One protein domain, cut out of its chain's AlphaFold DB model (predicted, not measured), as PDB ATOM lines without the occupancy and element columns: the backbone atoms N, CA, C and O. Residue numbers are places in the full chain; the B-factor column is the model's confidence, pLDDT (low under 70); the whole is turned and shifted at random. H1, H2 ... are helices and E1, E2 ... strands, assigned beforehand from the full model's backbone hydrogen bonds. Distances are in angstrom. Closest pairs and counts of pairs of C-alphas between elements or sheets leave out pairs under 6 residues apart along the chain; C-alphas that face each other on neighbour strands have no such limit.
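This is residues 2 to 163 of the 426 residues of an uncharacterized protein of Odoribacter sp. AF15-53 (UniProt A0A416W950). Two helices set about perpendicular, H2 and H5, make the core, with H4, H3 and a small strand hairpin, E1 and E2, gathered round H2 and a group of helices, H8, H9 and H10, beyond H5. H1 packs on H5, the short H6 and H7 lie along another side, and residues 2 to 6 run out from the body as a tail. The printed part has 162 residues and is mostly helix, in the order H1 to H4, E1, E2, then H5 to H10, and the one sheet, E1 - E2, is antiparallel. The whole is compact, with a radius of gyration of the C-alphas of 15.4 A and spans of 45 by 43 by 31 A.

H1, residues 8 to 13, begins at C-alpha 8 (-30.827, -1.240, 40.853). H2, residues 17 to 29, is 18.1 A long; H3, residues 35 to 45, 16.1 A; and H4, residues 51 to 64, 18.8 A. Strands E1, residues 68 to 73, and E2, residues 76 to 81, measure 16.4 A and 16.5 A. H5, residues 83 to 95, is 18.5 A long and begins at C-alpha 83 (-25.260, -3.865, 50.197). H6 is residues 100 to 103, H7 residues 107 to 113, H8 residues 118 to 130 at 17.8 A, and H9 residues 136 to 139. H10, residues 146 to 155, is 15.2 A long and ends at C-alpha 155 (-33.561, -9.793, 48.367).

The hubs H2 and H5 touch about perpendicular, at 83 degrees, with the C-alphas of Ala 27 and Ser 86 closest at 4.4 A. With residues 18 to 19 alone H2 touches H4 at 73 degrees, Ala 19 to Ala 57 being the closest C-alphas at 5.0 A. H2 and H3 only just touch, with 3 pairs of C-alphas within 8 A, the closest being Leu 22 and Val 42 at 7.4 A. The hairpin E1 and E2 has N 71 and O 78 within hydrogen-bond range at 2.9 A, and the closest C-alphas of H2 and E2, Phe 26 and Leu 81, are 6.4 A apart. H5 touches H1, Phe 85 to Tyr 8 being the closest C-alphas at 6.0 A; H8, Glu 94 to Ile 125 at 7.0 A; and H10, Pro 83 to Leu 149 at 5.3 A. H8 touches H9, with the C-alphas of Thr 120 and Leu 139 closest at 6.5 A. H6 is close to H2 but not clearly touching, and H7 is likewise close to H3. Every O i to N i+4 pair is within hydrogen-bond range in H1, H2, H4, H5, H7 and H8, but 6 of 7 are in H3 and 2 of 6 in H10, where 5 of 7 O i to N i+3 pairs are; H6 and H9 are too short for an i+4 pair.

The C-alphas farthest apart, of Asn 2 and Leu 108, are 47.1 A apart. The printed part has no cut, and no link is long. The mean pLDDT of the printed part is 81.4; it is under 70 at residues 2 to 6, 63 to 66, 73, 75 and 133 to 147.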
ATOM      1  N   ASN A   2     -47.617   4.335  36.071       24.58
ATOM      2  CA  ASN A   2     -46.525   3.851  36.919       24.58
ATOM      3  C   ASN A   2     -45.438   4.922  37.059       24.58
ATOM      4  O   ASN A   2     -44.769   5.242  36.080       24.58
ATOM      5  N   THR A   3     -45.196   5.422  38.266       26.44
ATOM      6  CA  THR A   3     -43.859   5.907  38.623       26.44
ATOM      7  C   THR A   3     -43.012   4.671  38.902       26.44
ATOM      8  O   THR A   3     -42.991   4.189  40.031       26.44
ATOM      9  N   SER A   4     -42.392   4.093  37.866       32.22
ATOM     10  CA  SER A   4     -41.464   2.977  38.055       32.22
ATOM     11  C   SER A   4     -40.255   3.491  38.827       32.22
ATOM     12  O   SER A   4     -39.449   4.272  38.315       32.22
ATOM     13  N   GLN A   5     -40.148   3.090  40.085       46.06
ATOM     14  CA  GLN A   5     -38.899   3.172  40.817       46.06
ATOM     15  C   GLN A   5     -37.884   2.354  40.009       46.06
ATOM     16  O   GLN A   5     -38.129   1.179  39.740       46.06
ATOM     17  N   LYS A   6     -36.829   3.005  39.499       56.38
ATOM     18  CA  LYS A   6     -35.841   2.321  38.659       56.38
ATOM     19  C   LYS A   6     -35.224   1.173  39.445       56.38
ATOM     20  O   LYS A   6     -34.855   1.372  40.603       56.38
ATOM     21  N   SER A   7     -35.099   0.007  38.822       70.31
ATOM     22  CA  SER A   7     -34.401  -1.116  39.453       70.31
ATOM     23  C   SER A   7     -32.925  -0.766  39.675       70.31
ATOM     24  O   SER A   7     -32.360   0.075  38.971       70.31
ATOM     25  N   TYR A   8     -32.265  -1.422  40.631       79.19
ATOM     26  CA  TYR A   8     -30.827  -1.240  40.853       79.19
ATOM     27  C   TYR A   8     -29.998  -1.494  39.582       79.19
ATOM     28  O   TYR A   8     -29.038  -0.771  39.316       79.19
ATOM     29  N   VAL A   9     -30.424  -2.439  38.740       79.88
ATOM     30  CA  VAL A   9     -29.802  -2.716  37.436       79.88
ATOM     31  C   VAL A   9     -29.956  -1.525  36.480       79.88
ATOM     32  O   VAL A   9     -28.980  -1.087  35.877       79.88
ATOM     33  N   GLU A  10     -31.147  -0.927  36.389       80.12
ATOM     34  CA  GLU A  10     -31.374   0.273  35.569       80.12
ATOM     35  C   GLU A  10     -30.583   1.486  36.075       80.12
ATOM     36  O   GLU A  10     -30.102   2.301  35.280       80.12
ATOM     37  N   ILE A  11     -30.439   1.626  37.399       83.31
ATOM     38  CA  ILE A  11     -29.596   2.662  38.002       83.31
ATOM     39  C   ILE A  11     -28.153   2.454  37.550       83.31
ATOM     40  O   ILE A  11     -27.587   3.383  36.971       83.31
ATOM     41  N   TYR A  12     -27.602   1.251  37.741       88.56
ATOM     42  CA  TYR A  12     -26.243   0.878  37.341       88.56
ATOM     43  C   TYR A  12     -25.975   1.140  35.852       88.56
ATOM     44  O   TYR A  12     -25.011   1.825  35.510       88.56
ATOM     45  N   GLN A  13     -26.867   0.690  34.969       87.06
ATOM     46  CA  GLN A  13     -26.743   0.891  33.522       87.06
ATOM     47  C   GLN A  13     -26.788   2.373  33.116       87.06
ATOM     48  O   GLN A  13     -26.210   2.757  32.102       87.06
ATOM     49  N   SER A  14     -27.443   3.226  33.911       87.69
ATOM     50  CA  SER A  14     -27.549   4.667  33.652       87.69
ATOM     51  C   SER A  14     -26.414   5.514  34.244       87.69
ATOM     52  O   SER A  14     -26.407   6.739  34.069       87.69
ATOM     53  N   LEU A  15     -25.469   4.904  34.971       89.50
ATOM     54  CA  LEU A  15     -24.364   5.630  35.591       89.50
ATOM     55  C   LEU A  15     -23.395   6.185  34.543       89.50
ATOM     56  O   LEU A  15     -23.027   5.530  33.571       89.50
ATOM     57  N   HIS A  16     -22.915   7.404  34.789       89.88
ATOM     58  CA  HIS A  16     -21.815   7.980  34.018       89.88
ATOM     59  C   HIS A  16     -20.538   7.134  34.216       89.88
ATOM     60  O   HIS A  16     -20.304   6.721  35.353       89.88
ATOM     61  N   PRO A  17     -19.668   6.954  33.198       90.94
ATOM     62  CA  PRO A  17     -18.524   6.030  33.237       90.94
ATOM     63  C   PRO A  17     -17.710   6.017  34.538       90.94
ATOM     64  O   PRO A  17     -17.561   4.971  35.154       90.94
ATOM     65  N   VAL A  18     -17.269   7.185  35.024       91.06
ATOM     66  CA  VAL A  18     -16.512   7.283  36.289       91.06
ATOM     67  C   VAL A  18     -17.319   6.781  37.493       91.06
ATOM     68  O   VAL A  18     -16.788   6.068  38.331       91.06
ATOM     69  N   ALA A  19     -18.604   7.131  37.602       91.19
ATOM     70  CA  ALA A  19     -19.448   6.656  38.701       91.19
ATOM     71  C   ALA A  19     -19.738   5.155  38.586       91.19
ATOM     72  O   ALA A  19     -19.771   4.472  39.605       91.19
ATOM     73  N   LYS A  20     -19.911   4.656  37.355       93.06
ATOM     74  CA  LYS A  20     -20.086   3.232  37.075       93.06
ATOM     75  C   LYS A  20     -18.872   2.444  37.560       93.06
ATOM     76  O   LYS A  20     -19.027   1.545  38.373       93.06
ATOM     77  N   GLN A  21     -17.676   2.876  37.176       92.19
ATOM     78  CA  GLN A  21     -16.426   2.248  37.589       92.19
ATOM     79  C   GLN A  21     -16.230   2.240  39.113       92.19
ATOM     80  O   GLN A  21     -15.811   1.232  39.669       92.19
ATOM     81  N   LEU A  22     -16.554   3.336  39.811       93.31
ATOM     82  CA  LEU A  22     -16.490   3.355  41.279       93.31
ATOM     83  C   LEU A  22     -17.377   2.269  41.885       93.31
ATOM     84  O   LEU A  22     -16.938   1.532  42.761       93.31
ATOM     85  N   VAL A  23     -18.621   2.181  41.412       93.69
ATOM     86  CA  VAL A  23     -19.605   1.205  41.890       93.69
ATOM     87  C   VAL A  23     -19.164  -0.228  41.583       93.69
ATOM     88  O   VAL A  23     -19.280  -1.078  42.460       93.69
ATOM     89  N   GLU A  24     -18.602  -0.484  40.398       95.00
ATOM     90  CA  GLU A  24     -18.018  -1.783  40.031       95.00
ATOM     91  C   GLU A  24     -16.890  -2.178  40.994       95.00
ATOM     92  O   GLU A  24     -16.920  -3.276  41.545       95.00
ATOM     93  N   ILE A  25     -15.950  -1.268  41.280       94.06
ATOM     94  CA  ILE A  25     -14.846  -1.529  42.216       94.06
ATOM     95  C   ILE A  25     -15.372  -1.807  43.629       94.06
ATOM     96  O   ILE A  25     -14.920  -2.755  44.261       94.06
ATOM     97  N   PHE A  26     -16.332  -1.023  44.133       91.81
ATOM     98  CA  PHE A  26     -16.932  -1.266  45.452       91.81
ATOM     99  C   PHE A  26     -17.634  -2.624  45.537       91.81
ATOM    100  O   PHE A  26     -17.452  -3.348  46.517       91.81
ATOM    101  N   ALA A  27     -18.443  -2.956  44.529       93.00
ATOM    102  CA  ALA A  27     -19.182  -4.210  44.476       93.00
ATOM    103  C   ALA A  27     -18.233  -5.410  44.401       93.00
ATOM    104  O   ALA A  27     -18.365  -6.350  45.183       93.00
ATOM    105  N   TYR A  28     -17.231  -5.342  43.521       93.81
ATOM    106  CA  TYR A  28     -16.233  -6.391  43.369       93.81
ATOM    107  C   TYR A  28     -15.362  -6.529  44.618       93.81
ATOM    108  O   TYR A  28     -15.102  -7.637  45.063       93.81
ATOM    109  N   ALA A  29     -14.958  -5.425  45.246       90.50
ATOM    110  CA  ALA A  29     -14.148  -5.463  46.459       90.50
ATOM    111  C   ALA A  29     -14.842  -6.165  47.633       90.50
ATOM    112  O   ALA A  29     -14.143  -6.679  48.499       90.50
ATOM    113  N   CYS A  30     -16.181  -6.170  47.699       88.44
ATOM    114  CA  CYS A  30     -16.936  -6.739  48.821       88.44
ATOM    115  C   CYS A  30     -16.409  -6.272  50.198       88.44
ATOM    116  O   CYS A  30     -16.387  -7.039  51.161       88.44
ATOM    117  N   CYS A  31     -15.970  -5.012  50.308       85.50
ATOM    118  CA  CYS A  31     -15.593  -4.384  51.573       85.50
ATOM    119  C   CYS A  31     -15.641  -2.845  51.484       85.50
ATOM    120  O   CYS A  31     -15.666  -2.283  50.386       85.50
ATOM    121  N   PRO A  32     -15.633  -2.127  52.624       87.12
ATOM    122  CA  PRO A  32     -15.465  -0.679  52.628       87.12
ATOM    123  C   PRO A  32     -14.106  -0.271  52.046       87.12
ATOM    124  O   PRO A  32     -13.102  -0.934  52.309       87.12
ATOM    125  N   LEU A  33     -14.063   0.839  51.305       89.06
ATOM    126  CA  LEU A  33     -12.840   1.342  50.667       89.06
ATOM    127  C   LEU A  33     -12.516   2.754  51.133       89.06
ATOM    128  O   LEU A  33     -13.406   3.598  51.266       89.06
ATOM    129  N   ASP A  34     -11.238   3.037  51.357       89.62
ATOM    130  CA  ASP A  34     -10.811   4.395  51.657       89.62
ATOM    131  C   ASP A  34     -10.739   5.271  50.398       89.62
ATOM    132  O   ASP A  34     -10.550   4.808  49.270       89.62
ATOM    133  N   TYR A  35     -10.912   6.576  50.610       90.50
ATOM    134  CA  TYR A  35     -10.926   7.577  49.549       90.50
ATOM    135  C   TYR A  35      -9.702   7.519  48.631       90.50
ATOM    136  O   TYR A  35      -9.850   7.721  47.424       90.50
ATOM    137  N   PHE A  36      -8.506   7.370  49.210       87.75
ATOM    138  CA  PHE A  36      -7.252   7.568  48.493       87.75
ATOM    139  C   PHE A  36      -6.892   6.335  47.686       87.75
ATOM    140  O   PHE A  36      -6.590   6.480  46.506       87.75
ATOM    141  N   ASP A  37      -7.009   5.153  48.274       87.94
ATOM    142  CA  ASP A  37      -6.782   3.889  47.587       87.94
ATOM    143  C   ASP A  37      -7.703   3.752  46.374       87.94
ATOM    144  O   ASP A  37      -7.245   3.456  45.271       87.94
ATOM    145  N   LEU A  38      -8.989   4.082  46.544       89.81
ATOM    146  CA  LEU A  38      -9.945   4.080  45.441       89.81
ATOM    147  C   LEU A  38      -9.609   5.133  44.374       89.81
ATOM    148  O   LEU A  38      -9.707   4.858  43.179       89.81
ATOM    149  N   TYR A  39      -9.191   6.338  44.778       91.25
ATOM    150  CA  TYR A  39      -8.800   7.383  43.829       91.25
ATOM    151  C   TYR A  39      -7.587   6.969  42.991       91.25
ATOM    152  O   TYR A  39      -7.557   7.239  41.788       91.25
ATOM    153  N   VAL A  40      -6.595   6.324  43.612       87.69
ATOM    154  CA  VAL A  40      -5.403   5.835  42.916       87.69
ATOM    155  C   VAL A  40      -5.786   4.728  41.938       87.69
ATOM    156  O   VAL A  40      -5.488   4.874  40.754       87.69
ATOM    157  N   ALA A  41      -6.526   3.706  42.381       87.88
ATOM    158  CA  ALA A  41      -6.957   2.594  41.529       87.88
ATOM    159  C   ALA A  41      -7.729   3.070  40.286       87.88
ATOM    160  O   ALA A  41      -7.412   2.694  39.159       87.88
ATOM    161  N   VAL A  42      -8.688   3.982  40.460       90.00
ATOM    162  CA  VAL A  42      -9.464   4.545  39.342       90.00
ATOM    163  C   VAL A  42      -8.573   5.335  38.383       90.00
ATOM    164  O   VAL A  42      -8.693   5.215  37.166       90.00
ATOM    165  N   ARG A  43      -7.637   6.135  38.900       89.75
ATOM    166  CA  ARG A  43      -6.746   6.945  38.059       89.75
ATOM    167  C   ARG A  43      -5.739   6.106  37.266       89.75
ATOM    168  O   ARG A  43      -5.265   6.569  36.228       89.75
ATOM    169  N   GLU A  44      -5.398   4.908  37.735       84.06
ATOM    170  CA  GLU A  44      -4.535   3.995  36.977       84.06
ATOM    171  C   GLU A  44      -5.209   3.469  35.712       84.06
ATOM    172  O   GLU A  44      -4.539   3.305  34.695       84.06
ATOM    173  N   THR A  45      -6.531   3.305  35.740       83.75
ATOM    174  CA  THR A  45      -7.302   2.887  34.561       83.75
ATOM    175  C   THR A  45      -7.528   4.024  33.558       83.75
ATOM    176  O   THR A  45      -7.405   3.819  32.353       83.75
ATOM    177  N   ASP A  46      -7.802   5.246  34.033       85.94
ATOM    178  CA  ASP A  46      -7.929   6.442  33.198       85.94
ATOM    179  C   ASP A  46      -7.248   7.649  33.858       85.94
ATOM    180  O   ASP A  46      -7.766   8.301  34.773       85.94
ATOM    181  N   ARG A  47      -6.087   8.020  33.307       85.81
ATOM    182  CA  ARG A  47      -5.296   9.175  33.761       85.81
ATOM    183  C   ARG A  47      -6.012  10.518  33.570       85.81
ATOM    184  O   ARG A  47      -5.587  11.509  34.165       85.81
ATOM    185  N   SER A  48      -7.076  10.575  32.762       87.06
ATOM    186  CA  SER A  48      -7.919  11.762  32.570       87.06
ATOM    187  C   SER A  48      -8.813  12.067  33.782       87.06
ATOM    188  O   SER A  48      -9.399  13.161  33.866       87.06
ATOM    189  N   ILE A  49      -8.940  11.118  34.715       89.06
ATOM    190  CA  ILE A  49      -9.698  11.272  35.954       89.06
ATOM    191  C   ILE A  49      -8.850  12.059  36.954       89.06
ATOM    192  O   ILE A  49      -7.855  11.586  37.498       89.06
ATOM    193  N   ASN A  50      -9.269  13.299  37.199       91.31
ATOM    194  CA  ASN A  50      -8.706  14.157  38.234       91.31
ATOM    195  C   ASN A  50      -9.607  14.190  39.475       91.31
ATOM    196  O   ASN A  50     -10.750  13.720  39.460       91.31
ATOM    197  N   SER A  51      -9.103  14.808  40.544       89.38
ATOM    198  CA  SER A  51      -9.811  14.940  41.818       89.38
ATOM    199  C   SER A  51     -11.194  15.577  41.665       89.38
ATOM    200  O   SER A  51     -12.127  15.179  42.356       89.38
ATOM    201  N   THR A  52     -11.375  16.521  40.739       91.31
ATOM    202  CA  THR A  52     -12.669  17.172  40.496       91.31
ATOM    203  C   THR A  52     -13.692  16.214  39.885       91.31
ATOM    204  O   THR A  52     -14.822  16.140  40.373       91.31
ATOM    205  N   LYS A  53     -13.321  15.463  38.837       92.12
ATOM    206  CA  LYS A  53     -14.203  14.456  38.213       92.12
ATOM    207  C   LYS A  53     -14.556  13.347  39.206       92.12
ATOM    208  O   LYS A  53     -15.725  12.985  39.318       92.12
ATOM    209  N   TYR A  54     -13.563  12.876  39.959       92.38
ATOM    210  CA  TYR A  54     -13.729  11.854  40.988       92.38
ATOM    211  C   TYR A  54     -14.688  12.298  42.103       92.38
ATOM    212  O   TYR A  54     -15.681  11.628  42.372       92.38
ATOM    213  N   ASN A  55     -14.473  13.485  42.683       90.12
ATOM    214  CA  ASN A  55     -15.354  14.017  43.727       90.12
ATOM    215  C   ASN A  55     -16.777  14.274  43.220       90.12
ATOM    216  O   ASN A  55     -17.737  14.075  43.959       90.12
ATOM    217  N   ARG A  56     -16.944  14.684  41.955       89.75
ATOM    218  CA  ARG A  56     -18.278  14.831  41.357       89.75
ATOM    219  C   ARG A  56     -19.006  13.488  41.274       89.75
ATOM    220  O   ARG A  56     -20.199  13.442  41.567       89.75
ATOM    221  N   ALA A  57     -18.304  12.419  40.902       89.44
ATOM    222  CA  ALA A  57     -18.868  11.073  40.860       89.44
ATOM    223  C   ALA A  57     -19.244  10.576  42.268       89.44
ATOM    224  O   ALA A  57     -20.394  10.192  42.474       89.44
ATOM    225  N   LEU A  58     -18.340  10.696  43.249       87.44
ATOM    226  CA  LEU A  58     -18.622  10.352  44.650       87.44
ATOM    227  C   LEU A  58     -19.820  11.130  45.210       87.44
ATOM    228  O   LEU A  58     -20.735  10.533  45.764       87.44
ATOM    229  N   ASN A  59     -19.869  12.450  45.009       83.44
ATOM    230  CA  ASN A  59     -20.995  13.265  45.474       83.44
ATOM    231  C   ASN A  59     -22.312  12.857  44.806       83.44
ATOM    232  O   ASN A  59     -23.351  12.863  45.460       83.44
ATOM    233  N   SER A  60     -22.288  12.476  43.525       82.38
ATOM    234  CA  SER A  60     -23.484  11.975  42.844       82.38
ATOM    235  C   SER A  60     -23.982  10.668  43.467       82.38
ATOM    236  O   SER A  60     -25.180  10.536  43.716       82.38
ATOM    237  N   LEU A  61     -23.074   9.741  43.779       82.94
ATOM    238  CA  LEU A  61     -23.410   8.476  44.434       82.94
ATOM    239  C   LEU A  61     -23.944   8.695  45.862       82.94
ATOM    240  O   LEU A  61     -24.970   8.116  46.214       82.94
ATOM    241  N   CYS A  62     -23.320   9.580  46.646       75.00
ATOM    242  CA  CYS A  62     -23.729   9.860  48.026       75.00
ATOM    243  C   CYS A  62     -25.029  10.673  48.128       75.00
ATOM    244  O   CYS A  62     -25.912  10.340  48.905       75.00
ATOM    245  N   GLN A  63     -25.145  11.773  47.379       69.56
ATOM    246  CA  GLN A  63     -26.221  12.752  47.585       69.56
ATOM    247  C   GLN A  63     -27.415  12.526  46.662       69.56
ATOM    248  O   GLN A  63     -28.549  12.763  47.062       69.56
ATOM    249  N   ARG A  64     -27.172  12.106  45.414       62.06
ATOM    250  CA  ARG A  64     -28.241  11.980  44.413       62.06
ATOM    251  C   ARG A  64     -28.855  10.591  44.403       62.06
ATOM    252  O   ARG A  64     -30.059  10.470  44.217       62.06
ATOM    253  N   LEU A  65     -28.020   9.566  44.532       63.41
ATOM    254  CA  LEU A  65     -28.462   8.174  44.502       63.41
ATOM    255  C   LEU A  65     -28.600   7.568  45.895       63.41
ATOM    256  O   LEU A  65     -29.217   6.519  46.006       63.41
ATOM    257  N   GLN A  66     -28.027   8.206  46.927       69.19
ATOM    258  CA  GLN A  66     -27.976   7.684  48.301       69.19
ATOM    259  C   GLN A  66     -27.440   6.243  48.383       69.19
ATOM    260  O   GLN A  66     -27.658   5.538  49.361       69.19
ATOM    261  N   ALA A  67     -26.699   5.821  47.355       73.00
ATOM    262  CA  ALA A  67     -26.210   4.462  47.187       73.00
ATOM    263  C   ALA A  67     -24.841   4.261  47.846       73.00
ATOM    264  O   ALA A  67     -24.376   3.136  47.962       73.00
ATOM    265  N   LEU A  68     -24.177   5.347  48.245       80.25
ATOM    266  CA  LEU A  68     -22.866   5.330  48.879       80.25
ATOM    267  C   LEU A  68     -22.927   6.135  50.177       80.25
ATOM    268  O   LEU A  68     -23.332   7.297  50.180       80.25
ATOM    269  N   GLN A  69     -22.498   5.528  51.274       78.88
ATOM    270  CA  GLN A  69     -22.338   6.193  52.564       78.88
ATOM    271  C   GLN A  69     -20.854   6.298  52.898       78.88
ATOM    272  O   GLN A  69     -20.040   5.528  52.389       78.88
ATOM    273  N   PHE A  70     -20.478   7.252  53.749       80.00
ATOM    274  CA  PHE A  70     -19.106   7.338  54.233       80.00
ATOM    275  C   PHE A  70     -19.050   7.610  55.727       80.00
ATOM    276  O   PHE A  70     -19.851   8.370  56.273       80.00
ATOM    277  N   THR A  71     -18.050   7.025  56.375       75.06
ATOM    278  CA  THR A  71     -17.650   7.367  57.735       75.06
ATOM    279  C   THR A  71     -16.332   8.127  57.692       75.06
ATOM    280  O   THR A  71     -15.462   7.895  56.846       75.06
ATOM    281  N   LYS A  72     -16.191   9.098  58.595       74.75
ATOM    282  CA  LYS A  72     -14.949   9.846  58.771       74.75
ATOM    283  C   LYS A  72     -14.280   9.365  60.053       74.75
ATOM    284  O   LYS A  72     -14.808   9.608  61.134       74.75
ATOM    285  N   HIS A  73     -13.134   8.710  59.914       64.75
ATOM    286  CA  HIS A  73     -12.280   8.310  61.028       64.75
ATOM    287  C   HIS A  73     -10.982   9.109  60.940       64.75
ATOM    288  O   HIS A  73     -10.206   8.942  59.997       64.75
ATOM    289  N   ASP A  74     -10.796  10.034  61.883       70.94
ATOM    290  CA  ASP A  74      -9.679  10.980  61.935       70.94
ATOM    291  C   ASP A  74      -9.488  11.755  60.612       70.94
ATOM    292  O   ASP A  74     -10.247  12.681  60.291       70.94
ATOM    293  N   PHE A  75      -8.495  11.336  59.817       64.56
ATOM    294  CA  PHE A  75      -8.091  11.909  58.529       64.56
ATOM    295  C   PHE A  75      -8.500  11.060  57.317       64.56
ATOM    296  O   PHE A  75      -8.245  11.448  56.177       64.56
ATOM    297  N   THR A  76      -9.155   9.921  57.539       73.06
ATOM    298  CA  THR A  76      -9.574   8.992  56.485       73.06
ATOM    299  C   THR A  76     -11.083   9.046  56.273       73.06
ATOM    300  O   THR A  76     -11.873   9.182  57.212       73.06
ATOM    301  N   ARG A  77     -11.492   8.988  55.002       83.50
ATOM    302  CA  ARG A  77     -12.892   8.812  54.608       83.50
ATOM    303  C   ARG A  77     -13.023   7.411  54.048       83.50
ATOM    304  O   ARG A  77     -12.404   7.121  53.025       83.50
ATOM    305  N   VAL A  78     -13.794   6.580  54.731       85.62
ATOM    306  CA  VAL A  78     -14.078   5.211  54.312       85.62
ATOM    307  C   VAL A  78     -15.489   5.193  53.757       85.62
ATOM    308  O   VAL A  78     -16.424   5.646  54.414       85.62
ATOM    309  N   TYR A  79     -15.625   4.717  52.530       87.19
ATOM    310  CA  TYR A  79     -16.879   4.649  51.803       87.19
ATOM    311  C   TYR A  79     -17.410   3.222  51.804       87.19
ATOM    312  O   TYR A  79     -16.656   2.249  51.820       87.19
ATOM    313  N   THR A  80     -18.727   3.099  51.800       85.44
ATOM    314  CA  THR A  80     -19.439   1.828  51.794       85.44
ATOM    315  C   THR A  80     -20.623   1.939  50.850       85.44
ATOM    316  O   THR A  80     -21.426   2.866  50.978       85.44
ATOM    317  N   LEU A  81     -20.697   1.028  49.883       88.38
ATOM    318  CA  LEU A  81     -21.807   0.948  48.939       88.38
ATOM    319  C   LEU A  81     -23.012   0.289  49.620       88.38
ATOM    320  O   LEU A  81     -22.849  -0.517  50.535       88.38
ATOM    321  N   ASP A  82     -24.220   0.646  49.197       85.19
ATOM    322  CA  ASP A  82     -25.434  -0.047  49.615       85.19
ATOM    323  C   ASP A  82     -25.274  -1.561  49.357       85.19
ATOM    324  O   ASP A  82     -24.887  -1.944  48.245       85.19
ATOM    325  N   PRO A  83     -25.504  -2.434  50.354       84.62
ATOM    326  CA  PRO A  83     -25.260  -3.865  50.197       84.62
ATOM    327  C   PRO A  83     -26.105  -4.510  49.093       84.62
ATOM    328  O   PRO A  83     -25.581  -5.312  48.326       84.62
ATOM    329  N   GLU A  84     -27.383  -4.135  48.958       83.50
ATOM    330  CA  GLU A  84     -28.272  -4.699  47.931       83.50
ATOM    331  C   GLU A  84     -27.807  -4.270  46.540       83.50
ATOM    332  O   GLU A  84     -27.665  -5.095  45.632       83.50
ATOM    333  N   PHE A  85     -27.461  -2.988  46.394       87.38
ATOM    334  CA  PHE A  85     -26.885  -2.480  45.159       87.38
ATOM    335  C   PHE A  85     -25.545  -3.145  44.815       87.38
ATOM    336  O   PHE A  85     -25.316  -3.488  43.655       87.38
ATOM    337  N   SER A  86     -24.689  -3.378  45.817       91.50
ATOM    338  CA  SER A  86     -23.407  -4.081  45.656       91.50
ATOM    339  C   SER A  86     -23.614  -5.472  45.059       91.50
ATOM    340  O   SER A  86     -22.933  -5.841  44.108       91.50
ATOM    341  N   LEU A  87     -24.587  -6.224  45.576       91.12
ATOM    342  CA  LEU A  87     -24.901  -7.570  45.101       91.12
ATOM    343  C   LEU A  87     -25.458  -7.571  43.676       91.12
ATOM    344  O   LEU A  87     -25.057  -8.406  42.868       91.12
ATOM    345  N   HIS A  88     -26.341  -6.626  43.339       91.00
ATOM    346  CA  HIS A  88     -26.837  -6.491  41.969       91.00
ATOM    347  C   HIS A  88     -25.711  -6.197  40.975       91.00
ATOM    348  O   HIS A  88     -25.670  -6.804  39.911       91.00
ATOM    349  N   VAL A  89     -24.785  -5.302  41.321       94.00
ATOM    350  CA  VAL A  89     -23.640  -4.973  40.460       94.00
ATOM    351  C   VAL A  89     -22.690  -6.162  40.337       94.00
ATOM    352  O   VAL A  89     -22.243  -6.455  39.233       94.00
ATOM    353  N   LEU A  90     -22.428  -6.884  41.432       94.44
ATOM    354  CA  LEU A  90     -21.601  -8.092  41.412       94.44
ATOM    355  C   LEU A  90     -22.173  -9.154  40.462       94.44
ATOM    356  O   LEU A  90     -21.435  -9.746  39.685       94.44
ATOM    357  N   VAL A  91     -23.495  -9.350  40.476       93.12
ATOM    358  CA  VAL A  91     -24.190 -10.265  39.556       93.12
ATOM    359  C   VAL A  91     -24.042  -9.828  38.098       93.12
ATOM    360  O   VAL A  91     -23.886 -10.679  37.229       93.12
ATOM    361  N   GLU A  92     -24.096  -8.528  37.804       94.44
ATOM    362  CA  GLU A  92     -23.898  -8.033  36.434       94.44
ATOM    363  C   GLU A  92     -22.442  -8.202  35.968       94.44
ATOM    364  O   GLU A  92     -22.226  -8.626  34.839       94.44
ATOM    365  N   LEU A  93     -21.452  -7.951  36.835       94.31
ATOM    366  CA  LEU A  93     -20.038  -8.216  36.526       94.31
ATOM    367  C   LEU A  93     -19.794  -9.697  36.213       94.31
ATOM    368  O   LEU A  93     -19.106 -10.018  35.248       94.31
ATOM    369  N   GLU A  94     -20.404 -10.582  36.999       93.31
ATOM    370  CA  GLU A  94     -20.317 -12.028  36.805       93.31
ATOM    371  C   GLU A  94     -20.981 -12.477  35.494       93.31
ATOM    372  O   GLU A  94     -20.399 -13.246  34.736       93.31
ATOM    373  N   LYS A  95     -22.169 -11.950  35.162       91.50
ATOM    374  CA  LYS A  95     -22.830 -12.223  33.868       91.50
ATOM    375  C   LYS A  95     -21.982 -11.794  32.672       91.50
ATOM    376  O   LYS A  95     -22.002 -12.471  31.646       91.50
ATOM    377  N   ASP A  96     -21.261 -10.685  32.813       92.06
ATOM    378  CA  ASP A  96     -20.350 -10.166  31.794       92.06
ATOM    379  C   ASP A  96     -18.977 -10.876  31.814       92.06
ATOM    380  O   ASP A  96     -18.121 -10.562  30.985       92.06
ATOM    381  N   ASN A  97     -18.759 -11.831  32.731       92.00
ATOM    382  CA  ASN A  97     -17.500 -12.549  32.950       92.00
ATOM    383  C   ASN A  97     -16.300 -11.593  33.106       92.00
ATOM    384  O   ASN A  97     -15.240 -11.784  32.500       92.00
ATOM    385  N   ARG A  98     -16.499 -10.519  33.880       93.00
ATOM    386  CA  ARG A  98     -15.499  -9.476  34.130       93.00
ATOM    387  C   ARG A  98     -14.762  -9.718  35.442       93.00
ATOM    388  O   ARG A  98     -15.376  -9.709  36.508       93.00
ATOM    389  N   ASP A  99     -13.440  -9.834  35.361       90.81
ATOM    390  CA  ASP A  99     -12.551  -9.845  36.523       90.81
ATOM    391  C   ASP A  99     -11.857  -8.483  36.666       90.81
ATOM    392  O   ASP A  99     -10.977  -8.120  35.885       90.81
ATOM    393  N   LEU A 100     -12.241  -7.708  37.687       92.56
ATOM    394  CA  LEU A 100     -11.640  -6.388  37.895       92.56
ATOM    395  C   LEU A 100     -10.191  -6.445  38.400       92.56
ATOM    396  O   LEU A 100      -9.503  -5.427  38.312       92.56
ATOM    397  N   GLU A 101      -9.708  -7.582  38.916       91.25
ATOM    398  CA  GLU A 101      -8.279  -7.735  39.227       91.25
ATOM    399  C   GLU A 101      -7.427  -7.701  37.953       91.25
ATOM    400  O   GLU A 101      -6.353  -7.094  37.961       91.25
ATOM    401  N   ASP A 102      -7.944  -8.249  36.851       89.88
ATOM    402  CA  ASP A 102      -7.289  -8.223  35.540       89.88
ATOM    403  C   ASP A 102      -7.444  -6.863  34.841       89.88
ATOM    404  O   ASP A 102      -6.522  -6.383  34.175       89.88
ATOM    405  N   GLU A 103      -8.597  -6.206  35.001       90.25
ATOM    406  CA  GLU A 103      -8.866  -4.902  34.379       90.25
ATOM    407  C   GLU A 103      -8.148  -3.731  35.073       90.25
ATOM    408  O   GLU A 103      -7.880  -2.701  34.445       90.25
ATOM    409  N   ILE A 104      -7.839  -3.865  36.366       88.56
ATOM    410  CA  ILE A 104      -7.192  -2.830  37.181       88.56
ATOM    411  C   ILE A 104      -5.864  -3.380  37.712       88.56
ATOM    412  O   ILE A 104      -5.837  -3.955  38.803       88.56
ATOM    413  N   PRO A 105      -4.739  -3.169  37.003       81.75
ATOM    414  CA  PRO A 105      -3.453  -3.781  37.334       81.75
ATOM    415  C   PRO A 105      -2.732  -3.086  38.509       81.75
ATOM    416  O   PRO A 105      -1.541  -2.784  38.436       81.75
ATOM    417  N   HIS A 106      -3.436  -2.859  39.623       86.94
ATOM    418  CA  HIS A 106      -2.915  -2.228  40.835       86.94
ATOM    419  C   HIS A 106      -2.721  -3.262  41.956       86.94
ATOM    420  O   HIS A 106      -3.491  -3.344  42.917       86.94
ATOM    421  N   SER A 107      -1.636  -4.032  41.899       86.62
ATOM    422  CA  SER A 107      -1.394  -5.148  42.834       86.62
ATOM    423  C   SER A 107      -1.408  -4.746  44.317       86.62
ATOM    424  O   SER A 107      -1.957  -5.467  45.143       86.62
ATOM    425  N   LEU A 108      -0.862  -3.578  44.682       87.88
ATOM    426  CA  LEU A 108      -0.871  -3.094  46.072       87.88
ATOM    427  C   LEU A 108      -2.286  -2.819  46.610       87.88
ATOM    428  O   LEU A 108      -2.544  -3.059  47.788       87.88
ATOM    429  N   PHE A 109      -3.189  -2.348  45.751       91.00
ATOM    430  CA  PHE A 109      -4.578  -2.050  46.086       91.00
ATOM    431  C   PHE A 109      -5.333  -3.357  46.333       91.00
ATOM    432  O   PHE A 109      -5.870  -3.569  47.422       91.00
ATOM    433  N   TRP A 110      -5.260  -4.292  45.378       91.19
ATOM    434  CA  TRP A 110      -5.902  -5.600  45.509       91.19
ATOM    435  C   TRP A 110      -5.333  -6.418  46.668       91.19
ATOM    436  O   TRP A 110      -6.098  -6.983  47.441       91.19
ATOM    437  N   ASN A 111      -4.019  -6.392  46.903       89.12
ATOM    438  CA  ASN A 111      -3.403  -7.065  48.053       89.12
ATOM    439  C   ASN A 111      -3.906  -6.552  49.408       89.12
ATOM    440  O   ASN A 111      -3.869  -7.296  50.392       89.12
ATOM    441  N   LYS A 112      -4.331  -5.288  49.495       87.81
ATOM    442  CA  LYS A 112      -4.904  -4.719  50.718       87.81
ATOM    443  C   LYS A 112      -6.352  -5.173  50.896       87.81
ATOM    444  O   LYS A 112      -6.702  -5.660  51.965       87.81
ATOM    445  N   ILE A 113      -7.161  -5.043  49.848       87.00
ATOM    446  CA  ILE A 113      -8.610  -5.300  49.862       87.00
ATOM    447  C   ILE A 113      -8.935  -6.792  49.923       87.00
ATOM    448  O   ILE A 113      -9.837  -7.208  50.651       87.00
ATOM    449  N   ASN A 114      -8.152  -7.624  49.236       87.81
ATOM    450  CA  ASN A 114      -8.360  -9.069  49.200       87.81
ATOM    451  C   ASN A 114      -8.156  -9.735  50.563       87.81
ATOM    452  O   ASN A 114      -8.657 -10.834  50.770       87.81
ATOM    453  N   ARG A 115      -7.502  -9.065  51.520       82.50
ATOM    454  CA  ARG A 115      -7.417  -9.540  52.912       82.50
ATOM    455  C   ARG A 115      -8.774  -9.584  53.611       82.50
ATOM    456  O   ARG A 115      -8.903 -10.298  54.594       82.50
ATOM    457  N   THR A 116      -9.744  -8.799  53.149       78.38
ATOM    458  CA  THR A 116     -11.066  -8.682  53.781       78.38
ATOM    459  C   THR A 116     -12.209  -9.077  52.853       78.38
ATOM    460  O   THR A 116     -13.200  -9.630  53.312       78.38
ATOM    461  N   GLY A 117     -12.099  -8.789  51.555       83.31
ATOM    462  CA  GLY A 117     -13.212  -8.936  50.615       83.31
ATOM    463  C   GLY A 117     -13.241 -10.233  49.807       83.31
ATOM    464  O   GLY A 117     -14.316 -10.712  49.447       83.31
ATOM    465  N   LYS A 118     -12.070 -10.825  49.534       86.75
ATOM    466  CA  LYS A 118     -11.909 -11.882  48.521       86.75
ATOM    467  C   LYS A 118     -12.724 -13.138  48.822       86.75
ATOM    468  O   LYS A 118     -13.465 -13.590  47.957       86.75
ATOM    469  N   ASN A 119     -12.646 -13.645  50.053       82.31
ATOM    470  CA  ASN A 119     -13.382 -14.844  50.472       82.31
ATOM    471  C   ASN A 119     -14.897 -14.670  50.272       82.31
ATOM    472  O   ASN A 119     -15.568 -15.545  49.728       82.31
ATOM    473  N   THR A 120     -15.425 -13.497  50.644       83.56
ATOM    474  CA  THR A 120     -16.849 -13.163  50.478       83.56
ATOM    475  C   THR A 120     -17.229 -13.093  49.001       83.56
ATOM    476  O   THR A 120     -18.223 -13.691  48.595       83.56
ATOM    477  N   ARG A 121     -16.423 -12.395  48.189       88.56
ATOM    478  CA  ARG A 121     -16.632 -12.266  46.742       88.56
ATOM    479  C   ARG A 121     -16.690 -13.635  46.065       88.56
ATOM    480  O   ARG A 121     -17.649 -13.919  45.355       88.56
ATOM    481  N   GLU A 122     -15.696 -14.486  46.306       87.50
ATOM    482  CA  GLU A 122     -15.604 -15.814  45.689       87.50
ATOM    483  C   GLU A 122     -16.752 -16.733  46.115       87.50
ATOM    484  O   GLU A 122     -17.299 -17.454  45.283       87.50
ATOM    485  N   ALA A 123     -17.161 -16.685  47.386       83.81
ATOM    486  CA  ALA A 123     -18.299 -17.462  47.869       83.81
ATOM    487  C   ALA A 123     -19.621 -17.017  47.218       83.81
ATOM    488  O   ALA A 123     -20.418 -17.863  46.810       83.81
ATOM    489  N   LEU A 124     -19.844 -15.704  47.083       86.75
ATOM    490  CA  LEU A 124     -21.032 -15.150  46.427       86.75
ATOM    491  C   LEU A 124     -21.053 -15.468  44.925       86.75
ATOM    492  O   LEU A 124     -22.089 -15.890  44.414       86.75
ATOM    493  N   ILE A 125     -19.921 -15.326  44.227       88.81
ATOM    494  CA  ILE A 125     -19.797 -15.679  42.804       88.81
ATOM    495  C   ILE A 125     -20.060 -17.172  42.594       88.81
ATOM    496  O   ILE A 125     -20.905 -17.536  41.774       88.81
ATOM    497  N   ARG A 126     -19.425 -18.043  43.390       87.31
ATOM    498  CA  ARG A 126     -19.651 -19.493  43.311       87.31
ATOM    499  C   ARG A 126     -21.116 -19.840  43.549       87.31
ATOM    500  O   ARG A 126     -21.686 -20.641  42.815       87.31
ATOM    501  N   TYR A 127     -21.757 -19.200  44.529       86.44
ATOM    502  CA  TYR A 127     -23.186 -19.391  44.765       86.44
ATOM    503  C   TYR A 127     -24.031 -18.987  43.548       86.44
ATOM    504  O   TYR A 127     -24.949 -19.714  43.163       86.44
ATOM    505  N   CYS A 128     -23.726 -17.848  42.921       84.94
ATOM    506  CA  CYS A 128     -24.408 -17.388  41.712       84.94
ATOM    507  C   CYS A 128     -24.309 -18.399  40.563       84.94
ATOM    508  O   CYS A 128     -25.328 -18.668  39.920       84.94
ATOM    509  N   GLN A 129     -23.116 -18.956  40.340       85.06
ATOM    510  CA  GLN A 129     -22.814 -19.894  39.256       85.06
ATOM    511  C   GLN A 129     -23.384 -21.298  39.509       85.06
ATOM    512  O   GLN A 129     -24.053 -21.868  38.649       85.06
ATOM    513  N   GLU A 130     -23.132 -21.859  40.692       85.62
ATOM    514  CA  GLU A 130     -23.311 -23.291  40.971       85.62
ATOM    515  C   GLU A 130     -24.558 -23.593  41.814       85.62
ATOM    516  O   GLU A 130     -24.985 -24.743  41.901       85.62
ATOM    517  N   LYS A 131     -25.155 -22.578  42.458       79.06
ATOM    518  CA  LYS A 131     -26.252 -22.724  43.443       79.06
ATOM    519  C   LYS A 131     -25.923 -23.658  44.610       79.06
ATOM    520  O   LYS A 131     -26.818 -24.131  45.312       79.06
ATOM    521  N   THR A 132     -24.641 -23.909  44.849       77.06
ATOM    522  CA  THR A 132     -24.148 -24.684  45.984       77.06
ATOM    523  C   THR A 132     -23.983 -23.778  47.191       77.06
ATOM    524  O   THR A 132     -23.296 -22.759  47.109       77.06
ATOM    525  N   LEU A 133     -24.585 -24.157  48.318       67.25
ATOM    526  CA  LEU A 133     -24.467 -23.406  49.563       67.25
ATOM    527  C   LEU A 133     -22.998 -23.394  50.026       67.25
ATOM    528  O   LEU A 133     -22.423 -24.472  50.191       67.25
ATOM    529  N   PRO A 134     -22.375 -22.216  50.212       67.12
ATOM    530  CA  PRO A 134     -21.026 -22.133  50.756       67.12
ATOM    531  C   PRO A 134     -20.997 -22.648  52.198       67.12
ATOM    532  O   PRO A 134     -22.004 -22.597  52.908       67.12
ATOM    533  N   ASP A 135     -19.831 -23.133  52.629       67.50
ATOM    534  CA  ASP A 135     -19.605 -23.516  54.022       67.50
ATOM    535  C   ASP A 135     -19.907 -22.308  54.930       67.50
ATOM    536  O   ASP A 135     -19.289 -21.254  54.744       67.50
ATOM    537  N   PRO A 136     -20.830 -22.425  55.903       62.97
ATOM    538  CA  PRO A 136     -21.105 -21.354  56.853       62.97
ATOM    539  C   PRO A 136     -19.832 -20.830  57.530       62.97
ATOM    540  O   PRO A 136     -19.700 -19.626  57.724       62.97
ATOM    541  N   ALA A 137     -18.852 -21.693  57.818       62.03
ATOM    542  CA  ALA A 137     -17.586 -21.279  58.421       62.03
ATOM    543  C   ALA A 137     -16.743 -20.383  57.494       62.03
ATOM    544  O   ALA A 137     -16.036 -19.502  57.977       62.03
ATOM    545  N   ALA A 138     -16.860 -20.549  56.172       59.31
ATOM    546  CA  ALA A 138     -16.169 -19.718  55.184       59.31
ATOM    547  C   ALA A 138     -16.762 -18.300  55.061       59.31
ATOM    548  O   ALA A 138     -16.158 -17.427  54.441       59.31
ATOM    549  N   LEU A 139     -17.940 -18.066  55.646       58.59
ATOM    550  CA  LEU A 139     -18.682 -16.807  55.579       58.59
ATOM    551  C   LEU A 139     -18.714 -16.026  56.903       58.59
ATOM    552  O   LEU A 139     -19.159 -14.878  56.924       58.59
ATOM    553  N   VAL A 140     -18.249 -16.635  57.997       52.44
ATOM    554  CA  VAL A 140     -18.349 -16.110  59.374       52.44
ATOM    555  C   VAL A 140     -17.062 -15.392  59.824       52.44
ATOM    556  O   VAL A 140     -16.927 -15.026  60.988       52.44
ATOM    557  N   GLU A 141     -16.113 -15.108  58.922       52.41
ATOM    558  CA  GLU A 141     -14.935 -14.308  59.289       52.41
ATOM    559  C   GLU A 141     -15.354 -12.908  59.784       52.41
ATOM    560  O   GLU A 141     -15.980 -12.123  59.070       52.41
ATOM    561  N   GLU A 142     -14.975 -12.590  61.027       46.91
ATOM    562  CA  GLU A 142     -15.392 -11.421  61.823       46.91
ATOM    563  C   GLU A 142     -15.018 -10.041  61.228       46.91
ATOM    564  O   GLU A 142     -15.286  -9.002  61.833       46.91
ATOM    565  N   ASN A 143     -14.484  -9.975  60.005       48.09
ATOM    566  CA  ASN A 143     -14.189  -8.726  59.297       48.09
ATOM    567  C   ASN A 143     -15.355  -8.259  58.395       48.09
ATOM    568  O   ASN A 143     -15.236  -8.004  57.200       48.09
ATOM    569  N   ASN A 144     -16.497  -8.073  59.058       56.53
ATOM    570  CA  ASN A 144     -17.410  -6.917  59.031       56.53
ATOM    571  C   ASN A 144     -18.140  -6.465  57.739       56.53
ATOM    572  O   ASN A 144     -19.026  -5.613  57.845       56.53
ATOM    573  N   TYR A 145     -17.864  -7.002  56.542       63.88
ATOM    574  CA  TYR A 145     -18.695  -6.710  55.350       63.88
ATOM    575  C   TYR A 145     -19.523  -7.899  54.850       63.88
ATOM    576  O   TYR A 145     -20.666  -7.698  54.440       63.88
ATOM    577  N   ALA A 146     -19.028  -9.132  55.002       65.56
ATOM    578  CA  ALA A 146     -19.806 -10.352  54.753       65.56
ATOM    579  C   ALA A 146     -21.113 -10.367  55.563       65.56
ATOM    580  O   ALA A 146     -22.190 -10.574  55.008       65.56
ATOM    581  N   GLY A 147     -21.037 -10.002  56.848       68.62
ATOM    582  CA  GLY A 147     -22.200  -9.878  57.733       68.62
ATOM    583  C   GLY A 147     -23.213  -8.797  57.326       68.62
ATOM    584  O   GLY A 147     -24.315  -8.776  57.863       68.62
ATOM    585  N   LYS A 148     -22.878  -7.907  56.379       75.25
ATOM    586  CA  LYS A 148     -23.824  -6.944  55.785       75.25
ATOM    587  C   LYS A 148     -24.367  -7.409  54.436       75.25
ATOM    588  O   LYS A 148     -25.516  -7.119  54.127       75.25
ATOM    589  N   LEU A 149     -23.554  -8.097  53.635       80.06
ATOM    590  CA  LEU A 149     -23.947  -8.579  52.309       80.06
ATOM    591  C   LEU A 149     -24.837  -9.822  52.387       80.06
ATOM    592  O   LEU A 149     -25.864  -9.879  51.717       80.06
ATOM    593  N   LEU A 150     -24.465 -10.806  53.210       78.56
ATOM    594  CA  LEU A 150     -25.142 -12.104  53.252       78.56
ATOM    595  C   LEU A 150     -26.614 -12.017  53.654       78.56
ATOM    596  O   LEU A 150     -27.426 -12.636  52.967       78.56
ATOM    597  N   PRO A 151     -27.004 -11.240  54.687       73.75
ATOM    598  CA  PRO A 151     -28.417 -11.091  54.995       73.75
ATOM    599  C   PRO A 151     -29.173 -10.489  53.805       73.75
ATOM    600  O   PRO A 151     -30.205 -11.009  53.393       73.75
ATOM    601  N   VAL A 152     -28.631  -9.431  53.199       77.25
ATOM    602  CA  VAL A 152     -29.297  -8.670  52.131       77.25
ATOM    603  C   VAL A 152     -29.436  -9.483  50.836       77.25
ATOM    604  O   VAL A 152     -30.332  -9.224  50.030       77.25
ATOM    605  N   ALA A 153     -28.614 -10.518  50.645       80.56
ATOM    606  CA  ALA A 153     -28.668 -11.388  49.473       80.56
ATOM    607  C   ALA A 153     -30.018 -12.087  49.277       80.56
ATOM    608  O   ALA A 153     -30.408 -12.328  48.137       80.56
ATOM    609  N   ILE A 154     -30.802 -12.301  50.340       74.50
ATOM    610  CA  ILE A 154     -32.161 -12.864  50.237       74.50
ATOM    611  C   ILE A 154     -33.126 -11.985  49.417       74.50
ATOM    612  O   ILE A 154     -34.224 -12.417  49.056       74.50
ATOM    613  N   HIS A 155     -32.768 -10.723  49.167       74.31
ATOM    614  CA  HIS A 155     -33.561  -9.793  48.367       74.31
ATOM    615  C   HIS A 155     -33.222  -9.837  46.873       74.31
ATOM    616  O   HIS A 155     -34.011  -9.345  46.066       74.31
ATOM    617  N   VAL A 156     -32.113 -10.476  46.496       80.31
ATOM    618  CA  VAL A 156     -31.610 -10.525  45.123       80.31
ATOM    619  C   VAL A 156     -31.866 -11.912  44.532       80.31
ATOM    620  O   VAL A 156     -31.361 -12.917  45.019       80.31
ATOM    621  N   GLU A 157     -32.618 -11.978  43.431       80.06
ATOM    622  CA  GLU A 157     -33.071 -13.244  42.825       80.06
ATOM    623  C   GLU A 157     -31.925 -14.211  42.472       80.06
ATOM    624  O   GLU A 157     -32.053 -15.429  42.623       80.06
ATOM    625  N   ALA A 158     -30.774 -13.673  42.060       84.25
ATOM    626  CA  ALA A 158     -29.579 -14.459  41.761       84.25
ATOM    627  C   ALA A 158     -29.061 -15.263  42.968       84.25
ATOM    628  O   ALA A 158     -28.370 -16.260  42.776       84.25
ATOM    629  N   PHE A 159     -29.444 -14.897  44.190       83.88
ATOM    630  CA  PHE A 159     -29.029 -15.561  45.421       83.88
ATOM    631  C   PHE A 159     -30.146 -16.388  46.083       83.88
ATOM    632  O   PHE A 159     -29.998 -16.812  47.223       83.88
ATOM    633  N   ASN A 160     -31.243 -16.694  45.377       80.25
ATOM    634  CA  ASN A 160     -32.299 -17.586  45.882       80.25
ATOM    635  C   ASN A 160     -31.722 -18.883  46.487       80.25
ATOM    636  O   ASN A 160     -30.984 -19.590  45.796       80.25
ATOM    637  N   GLY A 161     -32.085 -19.211  47.730       75.69
ATOM    638  CA  GLY A 161     -31.626 -20.384  48.482       75.69
ATOM    639  C   GLY A 161     -30.541 -20.078  49.524       75.69
ATOM    640  O   GLY A 161     -30.333 -20.903  50.417       75.69
ATOM    641  N   ILE A 162     -29.898 -18.903  49.457       78.06
ATOM    642  CA  ILE A 162     -28.849 -18.479  50.398       78.06
ATOM    643  C   ILE A 162     -29.384 -18.336  51.828       78.06
ATOM    644  O   ILE A 162     -28.639 -18.445  52.795       78.06
ATOM    645  N   GLU A 163     -30.696 -18.180  51.988       72.75
ATOM    646  CA  GLU A 163     -31.362 -18.147  53.285       72.75
ATOM    647  C   GLU A 163     -31.141 -19.410  54.135       72.75
ATOM    648  O   GLU A 163     -31.213 -19.338  55.357       72.75
TER     649      GLU A 163